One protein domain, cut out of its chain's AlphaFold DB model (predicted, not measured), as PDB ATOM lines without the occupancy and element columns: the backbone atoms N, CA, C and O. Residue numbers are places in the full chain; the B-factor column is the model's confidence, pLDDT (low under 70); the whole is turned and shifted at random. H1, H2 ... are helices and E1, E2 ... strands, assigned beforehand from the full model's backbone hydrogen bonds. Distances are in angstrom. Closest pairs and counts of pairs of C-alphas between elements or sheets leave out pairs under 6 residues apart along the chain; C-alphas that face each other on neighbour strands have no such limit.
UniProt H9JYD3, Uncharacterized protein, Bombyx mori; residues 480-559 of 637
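This is residues 480 to 559 of the 637 residues of an uncharacterized protein of Bombyx mori (UniProt H9JYD3). The domain is a small sandwich of two three-stranded sheets partly face to face, E1 E3 E2 and E4 E5 E6, with the strands of the one at 32 degrees to those of the other. The longest helix, H1, grazes the first sheet beside its edge strand E1, and the short H2 grazes that sheet too; the second sheet has no helix on it. The 80 printed residues run H1 E1 H2 E2 E3 E4 E5 E6, two named helices and six named strands, a mixed class, with both sheets antiparallel. The whole is compact, with a radius of gyration of the C-alphas of 12.1 A, and spans 34 by 31 by 22 A.

H1, residues 481 to 493, is on the sheet made by E1, residues 498 to 502, E3, residues 522 to 526, and E2, residues 514 to 516, but only grazes it; its closest C-alphas to E1 are those of Ala 491 and Val 499, 7.1 A apart. E1 and E3 are antiparallel, with N 501 and O 523 2.9 A apart, within hydrogen-bond range. H2, residues 506 to 509, also only grazes this sheet; H1 and H2 are close but not clearly touching, the C-alphas of Lys 481 and Leu 508 being 7.6 A apart. E1, H2 and E2 form a split strand-helix-strand unit, two strands running the same way with E3 between them, with a right-handed crossover. E2 and E3 are a hairpin, with N 515 and O 524 at 2.8 A. E4, residues 535 to 538, E5, residues 542 to 546, and E6, residues 551 to 555, form a meander, each strand the antiparallel neighbour of the one before; N 537 and O 544 are 2.8 A apart, and N 554 and O 543 2.7 A. Between the two sheets, the closest C-alphas of E3 and E5, Ala 522 and Phe 542, are 5.6 A apart. H1 is apart from E4, E5 and E6. In H1 every O i to N i+4 pair is within hydrogen-bond range; H2 is too short for one.

H1 begins at C-alpha 481 (272.483, 241.659, 268.084) and is 18.4 A long. E1 measures 13.6 A, E3 14.1 A, E5 13.5 A and E6 12.8 A. H2 has four residues, E2 three and E4 four. E6 ends at C-alpha 555 (258.297, 254.478, 271.920).

The C-alphas of Thr 530 and Pro 559 are the two farthest apart, 36.3 A. The printed part has no cut. The link from E3 to E4, where the chain changes sheets, is short; the others are tight. The mean pLDDT of the printed part is 85.4, and residues 512 and 559 are under 70.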
ATOM      1  N   GLY A 480     271.416 243.603 272.427       73.25
ATOM      2  CA  GLY A 480     272.013 242.422 271.812       73.25
ATOM      3  C   GLY A 480     271.643 242.228 270.340       73.25
ATOM      4  O   GLY A 480     270.474 242.285 269.945       73.25
ATOM      5  N   LYS A 481     272.658 241.974 269.510       79.44
ATOM      6  CA  LYS A 481     272.483 241.659 268.084       79.44
ATOM      7  C   LYS A 481     271.603 240.419 267.891       79.44
ATOM      8  O   LYS A 481     270.697 240.439 267.066       79.44
ATOM      9  N   ALA A 482     271.819 239.385 268.706       76.12
ATOM     10  CA  ALA A 482     271.088 238.123 268.635       76.12
ATOM     11  C   ALA A 482     269.571 238.297 268.834       76.12
ATOM     12  O   ALA A 482     268.788 237.709 268.095       76.12
ATOM     13  N   ALA A 483     269.149 239.143 269.780       79.75
ATOM     14  CA  ALA A 483     267.733 239.430 270.011       79.75
ATOM     15  C   ALA A 483     267.093 240.160 268.816       79.75
ATOM     16  O   ALA A 483     265.970 239.850 268.421       79.75
ATOM     17  N   HIS A 484     267.825 241.096 268.204       84.56
ATOM     18  CA  HIS A 484     267.384 241.784 266.991       84.56
ATOM     19  C   HIS A 484     267.263 240.803 265.810       84.56
ATOM     20  O   HIS A 484     266.236 240.777 265.133       84.56
ATOM     21  N   ASP A 485     268.275 239.961 265.588       84.12
ATOM     22  CA  ASP A 485     268.278 238.960 264.516       84.12
ATOM     23  C   ASP A 485     267.134 237.945 264.698       84.12
ATOM     24  O   ASP A 485     266.414 237.640 263.745       84.12
ATOM     25  N   LEU A 486     266.899 237.481 265.932       84.44
ATOM     26  CA  LEU A 486     265.795 236.578 266.270       84.44
ATOM     27  C   LEU A 486     264.429 237.223 266.005       84.44
ATOM     28  O   LEU A 486     263.532 236.571 265.465       84.44
ATOM     29  N   LEU A 487     264.267 238.507 266.337       87.00
ATOM     30  CA  LEU A 487     263.051 239.252 266.022       87.00
ATOM     31  C   LEU A 487     262.820 239.334 264.511       87.00
ATOM     32  O   LEU A 487     261.704 239.095 264.062       87.00
ATOM     33  N   LEU A 488     263.850 239.649 263.722       86.31
ATOM     34  CA  LEU A 488     263.732 239.726 262.263       86.31
ATOM     35  C   LEU A 488     263.410 238.366 261.637       86.31
ATOM     36  O   LEU A 488     262.564 238.288 260.740       86.31
ATOM     37  N   ALA A 489     264.029 237.292 262.129       86.12
ATOM     38  CA  ALA A 489     263.714 235.929 261.711       86.12
ATOM     39  C   ALA A 489     262.255 235.565 262.037       86.12
ATOM     40  O   ALA A 489     261.551 235.012 261.193       86.12
ATOM     41  N   THR A 490     261.779 235.952 263.224       87.38
ATOM     42  CA  THR A 490     260.391 235.737 263.665       87.38
ATOM     43  C   THR A 490     259.400 236.568 262.847       87.38
ATOM     44  O   THR A 490     258.380 236.062 262.395       87.38
ATOM     45  N   ALA A 491     259.701 237.838 262.584       88.44
ATOM     46  CA  ALA A 491     258.859 238.694 261.753       88.44
ATOM     47  C   ALA A 491     258.748 238.159 260.317       88.44
ATOM     48  O   ALA A 491     257.668 238.180 259.728       88.44
ATOM     49  N   SER A 492     259.850 237.621 259.787       87.00
ATOM     50  CA  SER A 492     259.880 236.973 258.475       87.00
ATOM     51  C   SER A 492     259.043 235.691 258.458       87.00
ATOM     52  O   SER A 492     258.247 235.501 257.540       87.00
ATOM     53  N   SER A 493     259.157 234.832 259.480       89.19
ATOM     54  CA  SER A 493     258.372 233.590 259.566       89.19
ATOM     55  C   SER A 493     256.876 233.848 259.764       89.19
ATOM     56  O   SER A 493     256.045 233.113 259.234       89.19
ATOM     57  N   MET A 494     256.521 234.928 260.465       90.38
ATOM     58  CA  MET A 494     255.136 235.362 260.665       90.38
ATOM     59  C   MET A 494     254.552 236.127 259.470       90.38
ATOM     60  O   MET A 494     253.365 236.467 259.494       90.38
ATOM     61  N   ASN A 495     255.357 236.401 258.436       88.31
ATOM     62  CA  ASN A 495     255.000 237.271 257.315       88.31
ATOM     63  C   ASN A 495     254.405 238.606 257.801       88.31
ATOM     64  O   ASN A 495     253.310 239.012 257.403       88.31
ATOM     65  N   ALA A 496     255.096 239.223 258.756       87.81
ATOM     66  CA  ALA A 496     254.682 240.472 259.364       87.81
ATOM     67  C   ALA A 496     254.878 241.643 258.402       87.81
ATOM     68  O   ALA A 496     255.843 241.689 257.641       87.81
ATOM     69  N   ASP A 497     253.990 242.627 258.483       88.56
ATOM     70  CA  ASP A 497     254.059 243.819 257.642       88.56
ATOM     71  C   ASP A 497     254.908 244.924 258.283       88.56
ATOM     72  O   ASP A 497     255.536 245.728 257.586       88.56
ATOM     73  N   LEU A 498     254.924 244.959 259.618       88.31
ATOM     74  CA  LEU A 498     255.531 246.004 260.431       88.31
ATOM     75  C   LEU A 498     256.227 245.400 261.651       88.31
ATOM     76  O   LEU A 498     255.663 244.543 262.340       88.31
ATOM     77  N   VAL A 499     257.417 245.916 261.959       89.69
ATOM     78  CA  VAL A 499     258.144 245.604 263.194       89.69
ATOM     79  C   VAL A 499     258.457 246.886 263.942       89.69
ATOM     80  O   VAL A 499     258.935 247.863 263.365       89.69
ATOM     81  N   MET A 500     258.192 246.867 265.245       89.88
ATOM     82  CA  MET A 500     258.421 247.983 266.155       89.88
ATOM     83  C   MET A 500     259.316 247.515 267.298       89.88
ATOM     84  O   MET A 500     259.058 246.483 267.916       89.88
ATOM     85  N   LEU A 501     260.374 248.275 267.564       88.62
ATOM     86  CA  LEU A 501     261.400 247.955 268.547       88.62
ATOM     87  C   LEU A 501     261.604 249.116 269.514       88.62
ATOM     88  O   LEU A 501     262.028 250.201 269.110       88.62
ATOM     89  N   SER A 502     261.404 248.845 270.797       86.06
ATOM     90  CA  SER A 502     262.018 249.617 271.875       86.06
ATOM     91  C   SER A 502     263.413 249.043 272.133       86.06
ATOM     92  O   SER A 502     263.586 247.830 272.170       86.06
ATOM     93  N   GLU A 503     264.410 249.909 272.285       84.50
ATOM     94  CA  GLU A 503     265.817 249.547 272.510       84.50
ATOM     95  C   GLU A 503     266.472 248.687 271.409       84.50
ATOM     96  O   GLU A 503     267.120 247.679 271.695       84.50
ATOM     97  N   PRO A 504     266.373 249.083 270.129       86.12
ATOM     98  CA  PRO A 504     266.958 248.305 269.046       86.12
ATOM     99  C   PRO A 504     268.490 248.263 269.143       86.12
ATOM    100  O   PRO A 504     269.131 249.248 269.533       86.12
ATOM    101  N   ASN A 505     269.104 247.173 268.663       86.38
ATOM    102  CA  ASN A 505     270.536 247.189 268.357       86.38
ATOM    103  C   ASN A 505     270.827 248.340 267.381       86.38
ATOM    104  O   ASN A 505     270.347 248.345 266.247       86.38
ATOM    105  N   ARG A 506     271.613 249.327 267.818       81.19
ATOM    106  CA  ARG A 506     271.803 250.578 267.071       81.19
ATOM    107  C   ARG A 506     272.621 250.419 265.799       81.19
ATOM    108  O   ARG A 506     272.462 251.239 264.901       81.19
ATOM    109  N   LYS A 507     273.508 249.425 265.713       81.19
ATOM    110  CA  LYS A 507     274.254 249.149 264.475       81.19
ATOM    111  C   LYS A 507     273.301 248.627 263.410       81.19
ATOM    112  O   LYS A 507     273.272 249.164 262.309       81.19
ATOM    113  N   LEU A 508     272.481 247.646 263.778       82.88
ATOM    114  CA  LEU A 508     271.495 247.047 262.882       82.88
ATOM    115  C   LEU A 508     270.365 248.018 262.527       82.88
ATOM    116  O   LEU A 508     270.009 248.133 261.363       82.88
ATOM    117  N   ALA A 509     269.863 248.794 263.486       84.94
ATOM    118  CA  ALA A 509     268.817 249.783 263.224       84.94
ATOM    119  C   ALA A 509     269.309 251.020 262.454       84.94
ATOM    120  O   ALA A 509     268.507 251.784 261.935       84.94
ATOM    121  N   LYS A 510     270.626 251.234 262.355       79.94
ATOM    122  CA  LYS A 510     271.203 252.213 261.420       79.94
ATOM    123  C   LYS A 510     271.427 251.634 260.022       79.94
ATOM    124  O   LYS A 510     271.750 252.396 259.111       79.94
ATOM    125  N   ALA A 511     271.302 250.317 259.847       76.38
ATOM    126  CA  ALA A 511     271.349 249.697 258.533       76.38
ATOM    127  C   ALA A 511     270.089 250.049 257.721       76.38
ATOM    128  O   ALA A 511     269.076 250.502 258.258       76.38
ATOM    129  N   ALA A 512     270.170 249.868 256.403       62.50
ATOM    130  CA  ALA A 512     269.126 250.290 255.476       62.50
ATOM    131  C   ALA A 512     267.762 249.650 255.802       62.50
ATOM    132  O   ALA A 512     267.656 248.432 255.923       62.50
ATOM    133  N   GLY A 513     266.721 250.484 255.895       79.69
ATOM    134  CA  GLY A 513     265.322 250.066 256.053       79.69
ATOM    135  C   GLY A 513     264.693 250.399 257.406       79.69
ATOM    136  O   GLY A 513     263.471 250.474 257.491       79.69
ATOM    137  N   TRP A 514     265.494 250.658 258.440       90.75
ATOM    138  CA  TRP A 514     264.993 251.030 259.762       90.75
ATOM    139  C   TRP A 514     264.867 252.542 259.931       90.75
ATOM    140  O   TRP A 514     265.771 253.314 259.613       90.75
ATOM    141  N   GLU A 515     263.749 252.954 260.510       91.31
ATOM    142  CA  GLU A 515     263.482 254.320 260.925       91.31
ATOM    143  C   GLU A 515     263.655 254.428 262.435       91.31
ATOM    144  O   GLU A 515     263.042 253.681 263.195       91.31
ATOM    145  N   CYS A 516     264.522 255.339 262.875       91.69
ATOM    146  CA  CYS A 516     264.903 255.492 264.277       91.69
ATOM    147  C   CYS A 516     264.450 256.837 264.843       91.69
ATOM    148  O   CYS A 516     264.378 257.847 264.135       91.69
ATOM    149  N   ASP A 517     264.231 256.871 266.153       90.44
ATOM    150  CA  ASP A 517     264.117 258.125 266.885       90.44
ATOM    151  C   ASP A 517     265.468 258.872 266.916       90.44
ATOM    152  O   ASP A 517     266.517 258.373 266.502       90.44
ATOM    153  N   THR A 518     265.465 260.093 267.451       85.69
ATOM    154  CA  THR A 518     266.675 260.938 267.495       85.69
ATOM    155  C   THR A 518     267.796 260.383 268.381       85.69
ATOM    156  O   THR A 518     268.945 260.794 268.226       85.69
ATOM    157  N   ARG A 519     267.489 259.461 269.305       80.81
ATOM    158  CA  ARG A 519     268.465 258.835 270.213       80.81
ATOM    159  C   ARG A 519     268.845 257.402 269.811       80.81
ATOM    160  O   ARG A 519     269.781 256.841 270.384       80.81
ATOM    161  N   GLY A 520     268.155 256.814 268.834       85.88
ATOM    162  CA  GLY A 520     268.270 255.398 268.482       85.88
ATOM    163  C   GLY A 520     267.797 254.456 269.593       85.88
ATOM    164  O   GLY A 520     268.335 253.364 269.725       85.88
ATOM    165  N   ASP A 521     266.882 254.908 270.446       85.94
ATOM    166  CA  ASP A 521     266.244 254.175 271.540       85.94
ATOM    167  C   ASP A 521     264.897 253.566 271.140       85.94
ATOM    168  O   ASP A 521     264.432 252.645 271.801       85.94
ATOM    169  N   ALA A 522     264.301 254.027 270.043       89.75
ATOM    170  CA  ALA A 522     263.162 253.382 269.409       89.75
ATOM    171  C   ALA A 522     263.413 253.280 267.904       89.75
ATOM    172  O   ALA A 522     263.921 254.223 267.291       89.75
ATOM    173  N   ALA A 523     263.058 252.145 267.313       91.94
ATOM    174  CA  ALA A 523     263.089 251.948 265.873       91.94
ATOM    175  C   ALA A 523     261.830 251.252 265.368       91.94
ATOM    176  O   ALA A 523     261.070 250.641 266.128       91.94
ATOM    177  N   LEU A 524     261.613 251.370 264.066       91.31
ATOM    178  CA  LEU A 524     260.501 250.771 263.358       91.31
ATOM    179  C   LEU A 524     260.924 250.477 261.911       91.31
ATOM    180  O   LEU A 524     261.635 251.270 261.299       91.31
ATOM    181  N   VAL A 525     260.501 249.338 261.362       90.44
ATOM    182  CA  VAL A 525     260.711 248.976 259.951       90.44
ATOM    183  C   VAL A 525     259.416 248.470 259.326       90.44
ATOM    184  O   VAL A 525     258.662 247.715 259.943       90.44
ATOM    185  N   ILE A 526     259.167 248.886 258.086       88.94
ATOM    186  CA  ILE A 526     258.112 248.318 257.246       88.94
ATOM    187  C   ILE A 526     258.730 247.212 256.405       88.94
ATOM    188  O   ILE A 526     259.627 247.460 255.598       88.94
ATOM    189  N   LEU A 527     258.236 245.995 256.595       87.56
ATOM    190  CA  LEU A 527     258.660 244.825 255.832       87.56
ATOM    191  C   LEU A 527     257.837 244.686 254.550       87.56
ATOM    192  O   LEU A 527     258.369 244.331 253.496       87.56
ATOM    193  N   ASN A 528     256.549 245.032 254.614       86.31
ATOM    194  CA  ASN A 528     255.673 244.976 253.456       86.31
ATOM    195  C   ASN A 528     255.740 246.267 252.624       86.31
ATOM    196  O   ASN A 528     255.154 247.295 252.966       86.31
ATOM    197  N   LYS A 529     256.401 246.180 251.466       80.94
ATOM    198  CA  LYS A 529     256.581 247.297 250.525       80.94
ATOM    199  C   LYS A 529     255.285 247.793 249.874       80.94
ATOM    200  O   LYS A 529     255.310 248.848 249.247       80.94
ATOM    201  N   THR A 530     254.168 247.068 249.992       82.62
ATOM    202  CA  THR A 530     252.871 247.539 249.480       82.62
ATOM    203  C   THR A 530     252.230 248.582 250.395       82.62
ATOM    204  O   THR A 530     251.290 249.260 249.982       82.62
ATOM    205  N   LEU A 531     252.716 248.732 251.633       81.56
ATOM    206  CA  LEU A 531     252.239 249.758 252.550       81.56
ATOM    207  C   LEU A 531     252.814 251.126 252.180       81.56
ATOM    208  O   LEU A 531     254.025 251.330 252.134       81.56
ATOM    209  N   THR A 532     251.921 252.086 251.949       81.81
ATOM    210  CA  THR A 532     252.277 253.474 251.646       81.81
ATOM    211  C   THR A 532     252.248 254.322 252.912       81.81
ATOM    212  O   THR A 532     251.205 254.514 253.541       81.81
ATOM    213  N   VAL A 533     253.413 254.855 253.271       84.75
ATOM    214  CA  VAL A 533     253.574 255.819 254.363       84.75
ATOM    215  C   VAL A 533     253.334 257.221 253.827       84.75
ATOM    216  O   VAL A 533     253.966 257.623 252.853       84.75
ATOM    217  N   SER A 534     252.437 257.973 254.465       85.50
ATOM    218  CA  SER A 534     252.199 259.376 254.118       85.50
ATOM    219  C   SER A 534     253.133 260.322 254.871       85.50
ATOM    220  O   SER A 534     253.553 261.331 254.316       85.50
ATOM    221  N   GLU A 535     253.449 260.020 256.135       88.44
ATOM    222  CA  GLU A 535     254.288 260.874 256.986       88.44
ATOM    223  C   GLU A 535     255.144 260.044 257.953       88.44
ATOM    224  O   GLU A 535     254.724 258.976 258.404       88.44
ATOM    225  N   ILE A 536     256.318 260.578 258.307       89.12
ATOM    226  CA  ILE A 536     257.237 260.019 259.305       89.12
ATOM    227  C   ILE A 536     257.422 261.024 260.443       89.12
ATOM    228  O   ILE A 536     257.746 262.188 260.209       89.12
ATOM    229  N   TYR A 537     257.270 260.558 261.679       91.06
ATOM    230  CA  TYR A 537     257.481 261.323 262.902       91.06
ATOM    231  C   TYR A 537     258.729 260.825 263.623       91.06
ATOM    232  O   TYR A 537     258.896 259.624 263.829       91.06
ATOM    233  N   ARG A 538     259.590 261.747 264.058       92.62
ATOM    234  CA  ARG A 538     260.775 261.433 264.868       92.62
ATOM    235  C   ARG A 538     260.875 262.409 266.034       92.62
ATOM    236  O   ARG A 538     260.766 263.618 265.844       92.62
ATOM    237  N   GLY A 539     261.128 261.890 267.229       88.00
ATOM    238  CA  GLY A 539     261.367 262.692 268.423       88.00
ATOM    239  C   GLY A 539     262.411 262.074 269.342       88.00
ATOM    240  O   GLY A 539     263.196 261.217 268.933       88.00
ATOM    241  N   LYS A 540     262.479 262.546 270.590       83.56
ATOM    242  CA  LYS A 540     263.354 261.966 271.619       83.56
ATOM    243  C   LYS A 540     262.609 260.824 272.306       83.56
ATOM    244  O   LYS A 540     261.683 261.097 273.062       83.56
ATOM    245  N   GLY A 541     263.014 259.580 272.053       84.38
ATOM    246  CA  GLY A 541     262.372 258.387 272.607       84.38
ATOM    247  C   GLY A 541     261.136 257.912 271.839       84.38
ATOM    248  O   GLY A 541     260.425 257.055 272.349       84.38
ATOM    249  N   PHE A 542     260.858 258.437 270.639       91.19
ATOM    250  CA  PHE A 542     259.799 257.896 269.781       91.19
ATOM    251  C   PHE A 542     260.071 258.083 268.283       91.19
ATOM    252  O   PHE A 542     260.653 259.086 267.854       91.19
ATOM    253  N   VAL A 543     259.578 257.136 267.491       92.81
ATOM    254  CA  VAL A 543     259.497 257.190 266.028       92.81
ATOM    255  C   VAL A 543     258.141 256.655 265.598       92.81
ATOM    256  O   VAL A 543     257.618 255.732 266.214       92.81
ATOM    257  N   GLY A 544     257.540 257.219 264.562       91.88
ATOM    258  CA  GLY A 544     256.257 256.735 264.083       91.88
ATOM    259  C   GLY A 544     256.003 257.037 262.625       91.88
ATOM    260  O   GLY A 544     256.678 257.866 262.019       91.88
ATOM    261  N   PHE A 545     254.993 256.379 262.078       90.25
ATOM    262  CA  PHE A 545     254.499 256.623 260.734       90.25
ATOM    263  C   PHE A 545     253.009 256.882 260.751       90.25
ATOM    264  O   PHE A 545     252.275 256.331 261.571       90.25
ATOM    265  N   LYS A 546     252.564 257.659 259.772       87.19
ATOM    266  CA  LYS A 546     251.160 257.793 259.421       87.19
ATOM    267  C   LYS A 546     250.899 257.084 258.106       87.19
ATOM    268  O   LYS A 546     251.619 257.275 257.127       87.19
ATOM    269  N   MET A 547     249.851 256.279 258.103       85.12
ATOM    270  CA  MET A 547     249.250 255.687 256.917       85.12
ATOM    271  C   MET A 547     247.836 256.251 256.754       85.12
ATOM    272  O   MET A 547     247.323 256.957 257.624       85.12
ATOM    273  N   LYS A 548     247.176 255.919 255.641       80.50
ATOM    274  CA  LYS A 548     245.856 256.466 255.278       80.50
ATOM    275  C   LYS A 548     244.791 256.328 256.379       80.50
ATOM    276  O   LYS A 548     243.927 257.192 256.491       80.50
ATOM    277  N   HIS A 549     244.845 255.259 257.177       80.56
ATOM    278  CA  HIS A 549     243.798 254.920 258.149       80.56
ATOM    279  C   HIS A 549     244.285 254.752 259.593       80.56
ATOM    280  O   HIS A 549     243.458 254.593 260.484       80.56
ATOM    281  N   PHE A 550     245.595 254.793 259.848       83.38
ATOM    282  CA  PHE A 550     246.141 254.681 261.200       83.38
ATOM    283  C   PHE A 550     247.541 255.293 261.286       83.38
ATOM    284  O   PHE A 550     248.202 255.515 260.271       83.38
ATOM    285  N   ALA A 551     247.996 255.543 262.510       86.12
ATOM    286  CA  ALA A 551     249.374 255.901 262.802       86.12
ATOM    287  C   ALA A 551     249.957 254.903 263.806       86.12
ATOM    288  O   ALA A 551     249.259 254.457 264.715       86.12
ATOM    289  N   ALA A 552     251.227 254.554 263.630       85.12
ATOM    290  CA  ALA A 552     251.955 253.651 264.511       85.12
ATOM    291  C   ALA A 552     253.151 254.386 265.111       85.12
ATOM    292  O   ALA A 552     253.853 255.093 264.391       85.12
ATOM    293  N   PHE A 553     253.388 254.207 266.411       89.69
ATOM    294  CA  PHE A 553     254.478 254.855 267.141       89.69
ATOM    295  C   PHE A 553     255.242 253.830 267.968       89.69
ATOM    296  O   PHE A 553     254.676 253.191 268.850       89.69
ATOM    297  N   SER A 554     256.527 253.674 267.674       90.50
ATOM    298  CA  SER A 554     257.471 252.953 268.517       90.50
ATOM    299  C   SER A 554     258.040 253.934 269.534       90.50
ATOM    300  O   SER A 554     258.559 254.988 269.157       90.50
ATOM    301  N   CYS A 555     257.922 253.603 270.817       89.19
ATOM    302  CA  CYS A 555     258.297 254.478 271.920       89.19
ATOM    303  C   CYS A 555     259.248 253.758 272.876       89.19
ATOM    304  O   CYS A 555     259.140 252.556 273.107       89.19
ATOM    305  N   TYR A 556     260.156 254.515 273.479       86.06
ATOM    306  CA  TYR A 556     260.991 254.070 274.580       86.06
ATOM    307  C   TYR A 556     260.987 255.117 275.691       86.06
ATOM    308  O   TYR A 556     261.304 256.291 275.477       86.06
ATOM    309  N   ILE A 557     260.661 254.666 276.900       79.94
ATOM    310  CA  ILE A 557     260.700 255.473 278.113       79.94
ATOM    311  C   ILE A 557     261.758 254.858 279.018       79.94
ATOM    312  O   ILE A 557     261.623 253.722 279.465       79.94
ATOM    313  N   SER A 558     262.826 255.610 279.289       72.69
ATOM    314  CA  SER A 558     263.887 255.120 280.163       72.69
ATOM    315  C   SER A 558     263.354 254.900 281.583       72.69
ATOM    316  O   SER A 558     262.676 255.789 282.106       72.69
ATOM    317  N   PRO A 559     263.746 253.806 282.264       67.69
ATOM    318  CA  PRO A 559     263.435 253.594 283.680       67.69
ATOM    319  C   PRO A 559     263.934 254.722 284.596       67.69
ATOM    320  O   PRO A 559     263.481 254.847 285.731       67.69
TER     321      PRO A 559